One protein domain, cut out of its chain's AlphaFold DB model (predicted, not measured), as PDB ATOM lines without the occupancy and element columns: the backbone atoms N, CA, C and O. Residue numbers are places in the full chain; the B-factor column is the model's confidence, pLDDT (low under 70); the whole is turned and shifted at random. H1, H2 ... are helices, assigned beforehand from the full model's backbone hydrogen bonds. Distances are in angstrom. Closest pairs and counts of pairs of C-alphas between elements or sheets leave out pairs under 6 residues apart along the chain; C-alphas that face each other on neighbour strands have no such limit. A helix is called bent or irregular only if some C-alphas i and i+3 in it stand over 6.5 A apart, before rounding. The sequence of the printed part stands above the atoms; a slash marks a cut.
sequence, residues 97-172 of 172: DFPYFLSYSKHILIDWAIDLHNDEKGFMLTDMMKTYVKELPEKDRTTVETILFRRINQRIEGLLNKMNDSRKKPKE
ATOM      1  N   ASP A  97     -21.530 -20.742   3.453       61.31
ATOM      2  CA  ASP A  97     -21.754 -22.093   2.901       61.31
ATOM      3  C   ASP A  97     -23.088 -22.244   2.141       61.31
ATOM      4  O   ASP A  97     -23.719 -23.300   2.149       61.31
ATOM      5  N   PHE A  98     -23.551 -21.193   1.456       61.72
ATOM      6  CA  PHE A  98     -24.834 -21.194   0.732       61.72
ATOM      7  C   PHE A  98     -25.013 -22.358  -0.274       61.72
ATOM      8  O   PHE A  98     -26.079 -22.980  -0.257       61.72
ATOM      9  N   PRO A  99     -24.002 -22.754  -1.081       65.50
ATOM     10  CA  PRO A  99     -24.122 -23.921  -1.964       65.50
ATOM     11  C   PRO A  99     -24.375 -25.231  -1.210       65.50
ATOM     12  O   PRO A  99     -25.070 -26.114  -1.708       65.50
ATOM     13  N   TYR A 100     -23.838 -25.352   0.006       66.19
ATOM     14  CA  TYR A 100     -24.088 -26.487   0.885       66.19
ATOM     15  C   TYR A 100     -25.500 -26.417   1.478       66.19
ATOM     16  O   TYR A 100     -26.203 -27.425   1.495       66.19
ATOM     17  N   PHE A 101     -25.977 -25.223   1.852       65.62
ATOM     18  CA  PHE A 101     -27.358 -25.036   2.312       65.62
ATOM     19  C   PHE A 101     -28.398 -25.400   1.244       65.62
ATOM     20  O   PHE A 101     -29.392 -26.048   1.562       65.62
ATOM     21  N   LEU A 102     -28.145 -25.079  -0.029       68.00
ATOM     22  CA  LEU A 102     -29.020 -25.466  -1.144       68.00
ATOM     23  C   LEU A 102     -29.170 -26.988  -1.316       68.00
ATOM     24  O   LEU A 102     -30.128 -27.433  -1.947       68.00
ATOM     25  N   SER A 103     -28.249 -27.788  -0.768       73.56
ATOM     26  CA  SER A 103     -28.335 -29.253  -0.808       73.56
ATOM     27  C   SER A 103     -29.312 -29.838   0.221       73.56
ATOM     28  O   SER A 103     -29.743 -30.984   0.078       73.56
ATOM     29  N   TYR A 104     -29.699 -29.062   1.239       71.75
ATOM     30  CA  TYR A 104     -30.628 -29.512   2.269       71.75
ATOM     31  C   TYR A 104     -32.088 -29.358   1.852       71.75
ATOM     32  O   TYR A 104     -32.475 -28.484   1.078       71.75
ATOM     33  N   SER A 105     -32.937 -30.216   2.419       74.50
ATOM     34  CA  SER A 105     -34.378 -30.104   2.226       74.50
ATOM     35  C   SER A 105     -34.921 -28.828   2.882       74.50
ATOM     36  O   SER A 105     -34.439 -28.372   3.920       74.50
ATOM     37  N   LYS A 106     -35.982 -28.265   2.292       70.75
ATOM     38  CA  LYS A 106     -36.636 -27.035   2.769       70.75
ATOM     39  C   LYS A 106     -36.993 -27.074   4.261       70.75
ATOM     40  O   LYS A 106     -36.885 -26.051   4.925       70.75
ATOM     41  N   HIS A 107     -37.430 -28.223   4.776       69.00
ATOM     42  CA  HIS A 107     -37.798 -28.375   6.186       69.00
ATOM     43  C   HIS A 107     -36.594 -28.164   7.110       69.00
ATOM     44  O   HIS A 107     -36.690 -27.375   8.039       69.00
ATOM     45  N   ILE A 108     -35.441 -28.748   6.769       70.19
ATOM     46  CA  ILE A 108     -34.193 -28.590   7.531       70.19
ATOM     47  C   ILE A 108     -33.745 -27.125   7.542       70.19
ATOM     48  O   ILE A 108     -33.356 -26.607   8.582       70.19
ATOM     49  N   LEU A 109     -33.835 -26.437   6.400       67.50
ATOM     50  CA  LEU A 109     -33.466 -25.022   6.304       67.50
ATOM     51  C   LEU A 109     -34.376 -24.116   7.138       67.50
ATOM     52  O   LEU A 109     -33.903 -23.146   7.721       67.50
ATOM     53  N   ILE A 110     -35.674 -24.426   7.191       67.25
ATOM     54  CA  ILE A 110     -36.638 -23.689   8.014       67.25
ATOM     55  C   ILE A 110     -36.369 -23.941   9.495       67.25
ATOM     56  O   ILE A 110     -36.297 -22.975  10.247       67.25
ATOM     57  N   ASP A 111     -36.170 -25.194   9.900       65.50
ATOM     58  CA  ASP A 111     -35.876 -25.542  11.290       65.50
ATOM     59  C   ASP A 111     -34.572 -24.878  11.751       65.50
ATOM     60  O   ASP A 111     -34.540 -24.237  12.795       65.50
ATOM     61  N   TRP A 112     -33.527 -24.895  10.920       67.44
ATOM     62  CA  TRP A 112     -32.277 -24.187  11.202       67.44
ATOM     63  C   TRP A 112     -32.426 -22.670  11.229       67.44
ATOM     64  O   TRP A 112     -31.787 -22.026  12.054       67.44
ATOM     65  N   ALA A 113     -33.249 -22.077  10.361       67.06
ATOM     66  CA  ALA A 113     -33.521 -20.642  10.401       67.06
ATOM     67  C   ALA A 113     -34.293 -20.250  11.669       67.06
ATOM     68  O   ALA A 113     -34.017 -19.204  12.251       67.06
ATOM     69  N   ILE A 114     -35.233 -21.090  12.107       64.31
ATOM     70  CA  ILE A 114     -35.972 -20.932  13.362       64.31
ATOM     71  C   ILE A 114     -35.014 -21.067  14.548       64.31
ATOM     72  O   ILE A 114     -35.040 -20.216  15.431       64.31
ATOM     73  N   ASP A 115     -34.135 -22.067  14.543       61.03
ATOM     74  CA  ASP A 115     -33.119 -22.253  15.579       61.03
ATOM     75  C   ASP A 115     -32.145 -21.071  15.611       61.03
ATOM     76  O   ASP A 115     -31.936 -20.497  16.668       61.03
ATOM     77  N   LEU A 116     -31.621 -20.615  14.471       62.81
ATOM     78  CA  LEU A 116     -30.768 -19.419  14.367       62.81
ATOM     79  C   LEU A 116     -31.473 -18.131  14.810       62.81
ATOM     80  O   LEU A 116     -30.821 -17.208  15.292       62.81
ATOM     81  N   HIS A 117     -32.788 -18.036  14.607       59.47
ATOM     82  CA  HIS A 117     -33.584 -16.884  15.017       59.47
ATOM     83  C   HIS A 117     -33.902 -16.901  16.517       59.47
ATOM     84  O   HIS A 117     -33.894 -15.851  17.162       59.47
ATOM     85  N   ASN A 118     -34.187 -18.085  17.064       59.91
ATOM     86  CA  ASN A 118     -34.607 -18.278  18.450       59.91
ATOM     87  C   ASN A 118     -33.426 -18.425  19.411       59.91
ATOM     88  O   ASN A 118     -33.516 -18.005  20.565       59.91
ATOM     89  N   ASP A 119     -32.326 -19.018  18.957       50.09
ATOM     90  CA  ASP A 119     -31.108 -19.112  19.731       50.09
ATOM     91  C   ASP A 119     -30.271 -17.845  19.557       50.09
ATOM     92  O   ASP A 119     -29.738 -17.536  18.496       50.09
ATOM     93  N   GLU A 120     -29.972 -17.205  20.681       52.12
ATOM     94  CA  GLU A 120     -28.843 -16.281  20.838       52.12
ATOM     95  C   GLU A 120     -27.470 -16.995  20.695       52.12
ATOM     96  O   GLU A 120     -26.452 -16.516  21.206       52.12
ATOM     97  N   LYS A 121     -27.419 -18.158  20.027       51.91
ATOM     98  CA  LYS A 121     -26.201 -18.864  19.619       51.91
ATOM     99  C   LYS A 121     -25.573 -18.015  18.522       51.91
ATOM    100  O   LYS A 121     -26.023 -18.025  17.387       51.91
ATOM    101  N   GLY A 122     -24.606 -17.196  18.921       56.34
ATOM    102  CA  GLY A 122     -23.964 -16.175  18.097       56.34
ATOM    103  C   GLY A 122     -23.387 -16.658  16.761       56.34
ATOM    104  O   GLY A 122     -23.509 -17.816  16.383       56.34
ATOM    105  N   PHE A 123     -22.741 -15.722  16.059       55.25
ATOM    106  CA  PHE A 123     -22.149 -15.883  14.727       55.25
ATOM    107  C   PHE A 123     -21.678 -17.315  14.416       55.25
ATOM    108  O   PHE A 123     -20.703 -17.806  14.986       55.25
ATOM    109  N   MET A 124     -22.360 -17.968  13.471       59.47
ATOM    110  CA  MET A 124     -21.890 -19.218  12.888       59.47
ATOM    111  C   MET A 124     -20.783 -18.889  11.893       59.47
ATOM    112  O   MET A 124     -21.032 -18.351  10.820       59.47
ATOM    113  N   LEU A 125     -19.547 -19.196  12.277       60.84
ATOM    114  CA  LEU A 125     -18.416 -19.168  11.358       60.84
ATOM    115  C   LEU A 125     -18.526 -20.357  10.404       60.84
ATOM    116  O   LEU A 125     -18.843 -21.470  10.831       60.84
ATOM    117  N   THR A 126     -18.200 -20.149   9.135       62.09
ATOM    118  CA  THR A 126     -18.006 -21.267   8.205       62.09
ATOM    119  C   THR A 126     -16.811 -22.113   8.599       62.09
ATOM    120  O   THR A 126     -15.915 -21.654   9.311       62.09
ATOM    121  N   ASP A 127     -16.763 -23.357   8.130       61.19
ATOM    122  CA  ASP A 127     -15.664 -24.266   8.473       61.19
ATOM    123  C   ASP A 127     -14.306 -23.767   7.963       61.19
ATOM    124  O   ASP A 127     -13.280 -23.939   8.631       61.19
ATOM    125  N   MET A 128     -14.306 -23.035   6.845       62.16
ATOM    126  CA  MET A 128     -13.125 -22.333   6.346       62.16
ATOM    127  C   MET A 128     -12.670 -21.239   7.323       62.16
ATOM    128  O   MET A 128     -11.496 -21.178   7.683       62.16
ATOM    129  N   MET A 129     -13.600 -20.420   7.823       67.81
ATOM    130  CA  MET A 129     -13.284 -19.356   8.777       67.81
ATOM    131  C   MET A 129     -12.880 -19.914  10.148       67.81
ATOM    132  O   MET A 129     -11.975 -19.383  10.785       67.81
ATOM    133  N   LYS A 130     -13.479 -21.026  10.597       72.44
ATOM    134  CA  LYS A 130     -13.048 -21.735  11.815       72.44
ATOM    135  C   LYS A 130     -11.611 -22.235  11.695       72.44
ATOM    136  O   LYS A 130     -10.857 -22.134  12.658       72.44
ATOM    137  N   THR A 131     -11.245 -22.790  10.540       77.81
ATOM    138  CA  THR A 131      -9.878 -23.254  10.266       77.81
ATOM    139  C   THR A 131      -8.905 -22.079  10.272       77.81
ATOM    140  O   THR A 131      -7.930 -22.108  11.015       77.81
ATOM    141  N   TYR A 132      -9.246 -20.996   9.572       79.81
ATOM    142  CA  TYR A 132      -8.450 -19.769   9.555       79.81
ATOM    143  C   TYR A 132      -8.226 -19.191  10.962       79.81
ATOM    144  O   TYR A 132      -7.095 -18.914  11.346       79.81
ATOM    145  N   VAL A 133      -9.281 -19.074  11.778       82.19
ATOM    146  CA  VAL A 133      -9.178 -18.564  13.158       82.19
ATOM    147  C   VAL A 133      -8.289 -19.453  14.038       82.19
ATOM    148  O   VAL A 133      -7.569 -18.940  14.892       82.19
ATOM    149  N   LYS A 134      -8.288 -20.775  13.827       83.25
ATOM    150  CA  LYS A 134      -7.429 -21.710  14.576       83.25
ATOM    151  C   LYS A 134      -5.945 -21.572  14.235       83.25
ATOM    152  O   LYS A 134      -5.121 -21.829  15.111       83.25
ATOM    153  N   GLU A 135      -5.629 -21.188  13.003       90.06
ATOM    154  CA  GLU A 135      -4.258 -21.006  12.505       90.06
ATOM    155  C   GLU A 135      -3.640 -19.658  12.907       90.06
ATOM    156  O   GLU A 135      -2.427 -19.476  12.787       90.06
ATOM    157  N   LEU A 136      -4.441 -18.716  13.418       89.25
ATOM    158  CA  LEU A 136      -3.945 -17.422  13.882       89.25
ATOM    159  C   LEU A 136      -3.043 -17.556  15.126       89.25
ATOM    160  O   LEU A 136      -3.297 -18.399  15.996       89.25
ATOM    161  N   PRO A 137      -2.037 -16.669  15.277       93.94
ATOM    162  CA  PRO A 137      -1.298 -16.517  16.526       93.94
ATOM    163  C   PRO A 137      -2.245 -16.291  17.708       93.94
ATOM    164  O   PRO A 137      -3.261 -15.610  17.579       93.94
ATOM    165  N   GLU A 138      -1.897 -16.822  18.882       89.81
ATOM    166  CA  GLU A 138      -2.787 -16.867  20.053       89.81
ATOM    167  C   GLU A 138      -3.405 -15.505  20.402       89.81
ATOM    168  O   GLU A 138      -4.613 -15.402  20.600       89.81
ATOM    169  N   LYS A 139      -2.597 -14.439  20.376       88.50
ATOM    170  CA  LYS A 139      -3.037 -13.066  20.655       88.50
ATOM    171  C   LYS A 139      -4.104 -12.563  19.668       88.50
ATOM    172  O   LYS A 139      -5.059 -11.891  20.072       88.50
ATOM    173  N   ASP A 140      -3.958 -12.898  18.391       83.31
ATOM    174  CA  ASP A 140      -4.868 -12.467  17.329       83.31
ATOM    175  C   ASP A 140      -6.137 -13.320  17.328       83.31
ATOM    176  O   ASP A 140      -7.241 -12.783  17.231       83.31
ATOM    177  N   ARG A 141      -6.000 -14.631  17.562       87.50
ATOM    178  CA  ARG A 141      -7.128 -15.548  17.755       87.50
ATOM    179  C   ARG A 141      -8.028 -15.089  18.898       87.50
ATOM    180  O   ARG A 141      -9.228 -14.933  18.693       87.50
ATOM    181  N   THR A 142      -7.461 -14.793  20.071       82.12
ATOM    182  CA  THR A 142      -8.234 -14.313  21.228       82.12
ATOM    183  C   THR A 142      -8.944 -12.995  20.929       82.12
ATOM    184  O   THR A 142     -10.085 -12.799  21.348       82.12
ATOM    185  N   THR A 143      -8.313 -12.097  20.170       82.88
ATOM    186  CA  THR A 143      -8.934 -10.828  19.764       82.88
ATOM    187  C   THR A 143     -10.135 -11.072  18.847       82.88
ATOM    188  O   THR A 143     -11.217 -10.531  19.084       82.88
ATOM    189  N   VAL A 144      -9.978 -11.933  17.841       80.44
ATOM    190  CA  VAL A 144     -11.036 -12.290  16.886       80.44
ATOM    191  C   VAL A 144     -12.192 -13.016  17.581       80.44
ATOM    192  O   VAL A 144     -13.344 -12.623  17.412       80.44
ATOM    193  N   GLU A 145     -11.912 -14.004  18.431       79.19
ATOM    194  CA  GLU A 145     -12.928 -14.715  19.220       79.19
ATOM    195  C   GLU A 145     -13.679 -13.772  20.171       79.19
ATOM    196  O   GLU A 145     -14.902 -13.848  20.289       79.19
ATOM    197  N   THR A 146     -12.981 -12.822  20.801       78.00
ATOM    198  CA  THR A 146     -13.606 -11.824  21.681       78.00
ATOM    199  C   THR A 146     -14.567 -10.913  20.919       78.00
ATOM    200  O   THR A 146     -15.624 -10.560  21.443       78.00
ATOM    201  N   ILE A 147     -14.232 -10.542  19.679       77.62
ATOM    202  CA  ILE A 147     -15.104  -9.737  18.814       77.62
ATOM    203  C   ILE A 147     -16.320 -10.560  18.372       77.62
ATOM    204  O   ILE A 147     -17.453 -10.097  18.514       77.62
ATOM    205  N   LEU A 148     -16.096 -11.782  17.886       71.44
ATOM    206  CA  LEU A 148     -17.140 -12.662  17.354       71.44
ATOM    207  C   LEU A 148     -18.146 -13.097  18.426       71.44
ATOM    208  O   LEU A 148     -19.350 -13.132  18.176       71.44
ATOM    209  N   PHE A 149     -17.668 -13.361  19.642       73.75
ATOM    210  CA  PHE A 149     -18.486 -13.842  20.755       73.75
ATOM    211  C   PHE A 149     -18.757 -12.773  21.821       73.75
ATOM    212  O   PHE A 149     -19.208 -13.097  22.919       73.75
ATOM    213  N   ARG A 150     -18.566 -11.482  21.506       76.50
ATOM    214  CA  ARG A 150     -18.677 -10.368  22.470       76.50
ATOM    215  C   ARG A 150     -19.962 -10.394  23.297       76.50
ATOM    216  O   ARG A 150     -19.914 -10.221  24.511       76.50
ATOM    217  N   ARG A 151     -21.113 -10.613  22.653       69.12
ATOM    218  CA  ARG A 151     -22.421 -10.667  23.337       69.12
ATOM    219  C   ARG A 151     -22.531 -11.855  24.293       69.12
ATOM    220  O   ARG A 151     -23.059 -11.698  25.391       69.12
ATOM    221  N   ILE A 152     -22.027 -13.018  23.885       71.38
ATOM    222  CA  ILE A 152     -22.025 -14.226  24.717       71.38
ATOM    223  C   ILE A 152     -21.104 -14.012  25.920       71.38
ATOM    224  O   ILE A 152     -21.527 -14.245  27.049       71.38
ATOM    225  N   ASN A 153     -19.903 -13.473  25.699       74.94
ATOM    226  CA  ASN A 153     -18.939 -13.180  26.759       74.94
ATOM    227  C   ASN A 153     -19.512 -12.200  27.792       74.94
ATOM    228  O   ASN A 153     -19.478 -12.487  28.986       74.94
ATOM    229  N   GLN A 154     -20.154 -11.115  27.346       78.44
ATOM    230  CA  GLN A 154     -20.823 -10.154  28.233       78.44
ATOM    231  C   GLN A 154     -21.940 -10.794  29.075       78.44
ATOM    232  O   GLN A 154     -22.138 -10.444  30.240       78.44
ATOM    233  N   ARG A 155     -22.678 -11.756  28.511       74.12
ATOM    234  CA  ARG A 155     -23.735 -12.472  29.236       74.12
ATOM    235  C   ARG A 155     -23.169 -13.471  30.241       74.12
ATOM    236  O   ARG A 155     -23.690 -13.553  31.352       74.12
ATOM    237  N   ILE A 156     -22.115 -14.198  29.873       79.00
ATOM    238  CA  ILE A 156     -21.399 -15.111  30.775       79.00
ATOM    239  C   ILE A 156     -20.817 -14.326  31.952       79.00
ATOM    240  O   ILE A 156     -21.043 -14.709  33.097       79.00
ATOM    241  N   GLU A 157     -20.162 -13.190  31.703       82.31
ATOM    242  CA  GLU A 157     -19.681 -12.290  32.758       82.31
ATOM    243  C   GLU A 157     -20.826 -11.801  33.653       82.31
ATOM    244  O   GLU A 157     -20.723 -11.839  34.879       82.31
ATOM    245  N   GLY A 158     -21.962 -11.418  33.062       83.06
ATOM    246  CA  GLY A 158     -23.158 -11.037  33.811       83.06
ATOM    247  C   GLY A 158     -23.704 -12.157  34.706       83.06
ATOM    248  O   GLY A 158     -24.144 -11.893  35.826       83.06
ATOM    249  N   LEU A 159     -23.666 -13.412  34.249       81.69
ATOM    250  CA  LEU A 159     -24.071 -14.580  35.039       81.69
ATOM    251  C   LEU A 159     -23.063 -14.902  36.149       81.69
ATOM    252  O   LEU A 159     -23.471 -15.154  37.283       81.69
ATOM    253  N   LEU A 160     -21.763 -14.834  35.855       82.06
ATOM    254  CA  LEU A 160     -20.691 -15.042  36.832       82.06
ATOM    255  C   LEU A 160     -20.745 -14.003  37.957       82.06
ATOM    256  O   LEU A 160     -20.630 -14.358  39.130       82.06
ATOM    257  N   ASN A 161     -21.005 -12.738  37.622       82.56
ATOM    258  CA  ASN A 161     -21.176 -11.674  38.608       82.56
ATOM    259  C   ASN A 161     -22.399 -11.926  39.502       82.56
ATOM    260  O   ASN A 161     -22.282 -11.887  40.725       82.56
ATOM    261  N   LYS A 162     -23.541 -12.325  38.922       82.75
ATOM    262  CA  LYS A 162     -24.739 -12.704  39.693       82.75
ATOM    263  C   LYS A 162     -24.495 -13.885  40.636       82.75
ATOM    264  O   LYS A 162     -25.004 -13.881  41.758       82.75
ATOM    265  N   MET A 163     -23.724 -14.888  40.211       78.06
ATOM    266  CA  MET A 163     -23.341 -16.034  41.049       78.06
ATOM    267  C   MET A 163     -22.403 -15.634  42.194       78.06
ATOM    268  O   MET A 163     -22.519 -16.155  43.304       78.06
ATOM    269  N   ASN A 164     -21.486 -14.702  41.948       76.44
ATOM    270  CA  ASN A 164     -20.574 -14.199  42.972       76.44
ATOM    271  C   ASN A 164     -21.287 -13.310  44.001       76.44
ATOM    272  O   ASN A 164     -20.998 -13.413  45.193       76.44
ATOM    273  N   ASP A 165     -22.264 -12.509  43.580       74.25
ATOM    274  CA  ASP A 165     -23.051 -11.661  44.482       74.25
ATOM    275  C   ASP A 165     -24.019 -12.471  45.355       74.25
ATOM    276  O   ASP A 165     -24.221 -12.163  46.530       74.25
ATOM    277  N   SER A 166     -24.566 -13.570  44.829       61.62
ATOM    278  CA  SER A 166     -25.412 -14.488  45.604       61.62
ATOM    279  C   SER A 166     -24.627 -15.352  46.604       61.62
ATOM    280  O   SER A 166     -25.202 -15.789  47.596       61.62
ATOM    281  N   ARG A 167     -23.309 -15.525  46.421       59.69
ATOM    282  CA  ARG A 167     -22.408 -16.151  47.415       59.69
ATOM    283  C   ARG A 167     -21.958 -15.207  48.536       59.69
ATOM    284  O   ARG A 167     -21.471 -15.688  49.554       59.69
ATOM    285  N   LYS A 168     -22.100 -13.887  48.368       56.84
ATOM    286  CA  LYS A 168     -21.691 -12.868  49.355       56.84
ATOM    287  C   LYS A 168     -22.794 -12.448  50.333       56.84
ATOM    288  O   LYS A 168     -22.500 -11.690  51.252       56.84
ATOM    289  N   LYS A 169     -24.037 -12.919  50.178       52.19
ATOM    290  CA  LYS A 169     -25.081 -12.707  51.194       52.19
ATOM    291  C   LYS A 169     -24.841 -13.664  52.373       52.19
ATOM    292  O   LYS A 169     -24.900 -14.875  52.156       52.19
ATOM    293  N   PRO A 170     -24.557 -13.171  53.594       47.84
ATOM    294  CA  PRO A 170     -24.500 -14.037  54.762       47.84
ATOM    295  C   PRO A 170     -25.891 -14.627  55.010       47.84
ATOM    296  O   PRO A 170     -26.898 -13.948  54.815       47.84
ATOM    297  N   LYS A 171     -25.936 -15.903  55.409       56.50
ATOM    298  CA  LYS A 171     -27.135 -16.499  56.000       56.50
ATOM    299  C   LYS A 171     -27.434 -15.726  57.286       56.50
ATOM    300  O   LYS A 171     -26.590 -15.739  58.181       56.50
ATOM    301  N   GLU A 172     -28.564 -15.027  57.311       45.00
ATOM    302  CA  GLU A 172     -29.205 -14.573  58.554       45.00
ATOM    303  C   GLU A 172     -29.636 -15.776  59.399       45.00
ATOM    304  O   GLU A 172     -30.038 -16.807  58.802       45.00
TER     305      GLU A 172
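AT A GLANCE: This is residues 97 to 172 of the 172 residues of an uncharacterized protein of Aquimarina algiphila (UniProt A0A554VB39). From its first residue the printed part makes a flat, open hook: the tiny helix H1 and then H2 form one side, and residues 119 to 126 lead across to a short helical hairpin of H3 and H4, with an empty middle and few contacts between the helices. H5 then leaves the end of H4 at nearly a right angle, making an L with it, and residues 155 to 172 stick out as a long arm, of which 155 to 167 belong to H5. The printed part has 76 residues with five named helices, H1, H2, H3, H4 and H5 in that order, and no named strand; the class is all helix, with 55 residues in the named helices. The whole is extended, with a radius of gyration of the C-alphas of 18.4 A, and its outline is flat, spanning 61 by 36 by 13 A.

IN THESE COORDINATES: H1 covers residues 98 to 101, four residues, and its first C-alpha, that of Phe 98, stands at (-24.834, -21.194, 0.732). H2 covers residues 106 to 118 and is 18.1 A long from first to last C-alpha. H3 covers residues 127 to 135 and is 12.5 A long. H4 covers residues 138 to 148 and is 15.2 A long, beginning at C-alpha 138 at (-2.787, -16.867, 20.053). H5, the longest helix, covers residues 150 to 167, 18 residues, and is 25.9 A long. Its last C-alpha, that of Arg 167, stands at (-22.408, -16.151, 47.415). No helix is bent or irregular.

HOW THE PARTS SIT: H1 and H2 are joined by a tight link of 4 residues and are close but not clearly touching; their closest C-alphas, those of Phe 101 and Leu 109, are 7.3 A apart. H2 and H3 are apart, although a short link of 8 residues joins them. H3 and H4 form a helical hairpin across a tight link of 2 residues. They only just touch, with 3 pairs of C-alphas within 8 A, the closest being those of Val 133 and Arg 141, 5.9 A apart. They run opposite ways at a steep tilt of 38 degrees, only just steep. H4 and H5 are joined by a tight link of 1 residue and stand about perpendicular, at 89 degrees. These two are close but not clearly touching; their closest C-alphas, those of Thr 146 and Asn 153, are 7.5 A apart. H5 is apart from H1, H2 and H3, and H1 is apart from H3 and H4; H2 and H4 are apart too. In H2, H3, H4 and H5 every O i to N i+4 pair is within hydrogen-bond range. H1 is too short for such a pair, and its 1 pair of O i and N i+3 is within range.

THE WHOLE: The two C-alphas farthest apart, those of Pro 99 and Glu 172, are 61.4 A apart, and the first and last printed C-alphas, those of Asp 97 and Glu 172, are 56.7 A apart. Residues 102 to 108, 110 to 115 and 155 to 172 stand free, with no C-alpha 8 or more residues away along the chain within 10 A. Without them the body has 45 residues, spans 36 by 28 by 9 A and has a radius of gyration of 12.3 A. The printed part has no cut and no long link, and it ends at residue 172, the chain's last residue. The mean pLDDT of the printed part is 70.6; 36 residues are under 70, namely 97 to 102, 107, 109 to 129, 151 and 166 to 172.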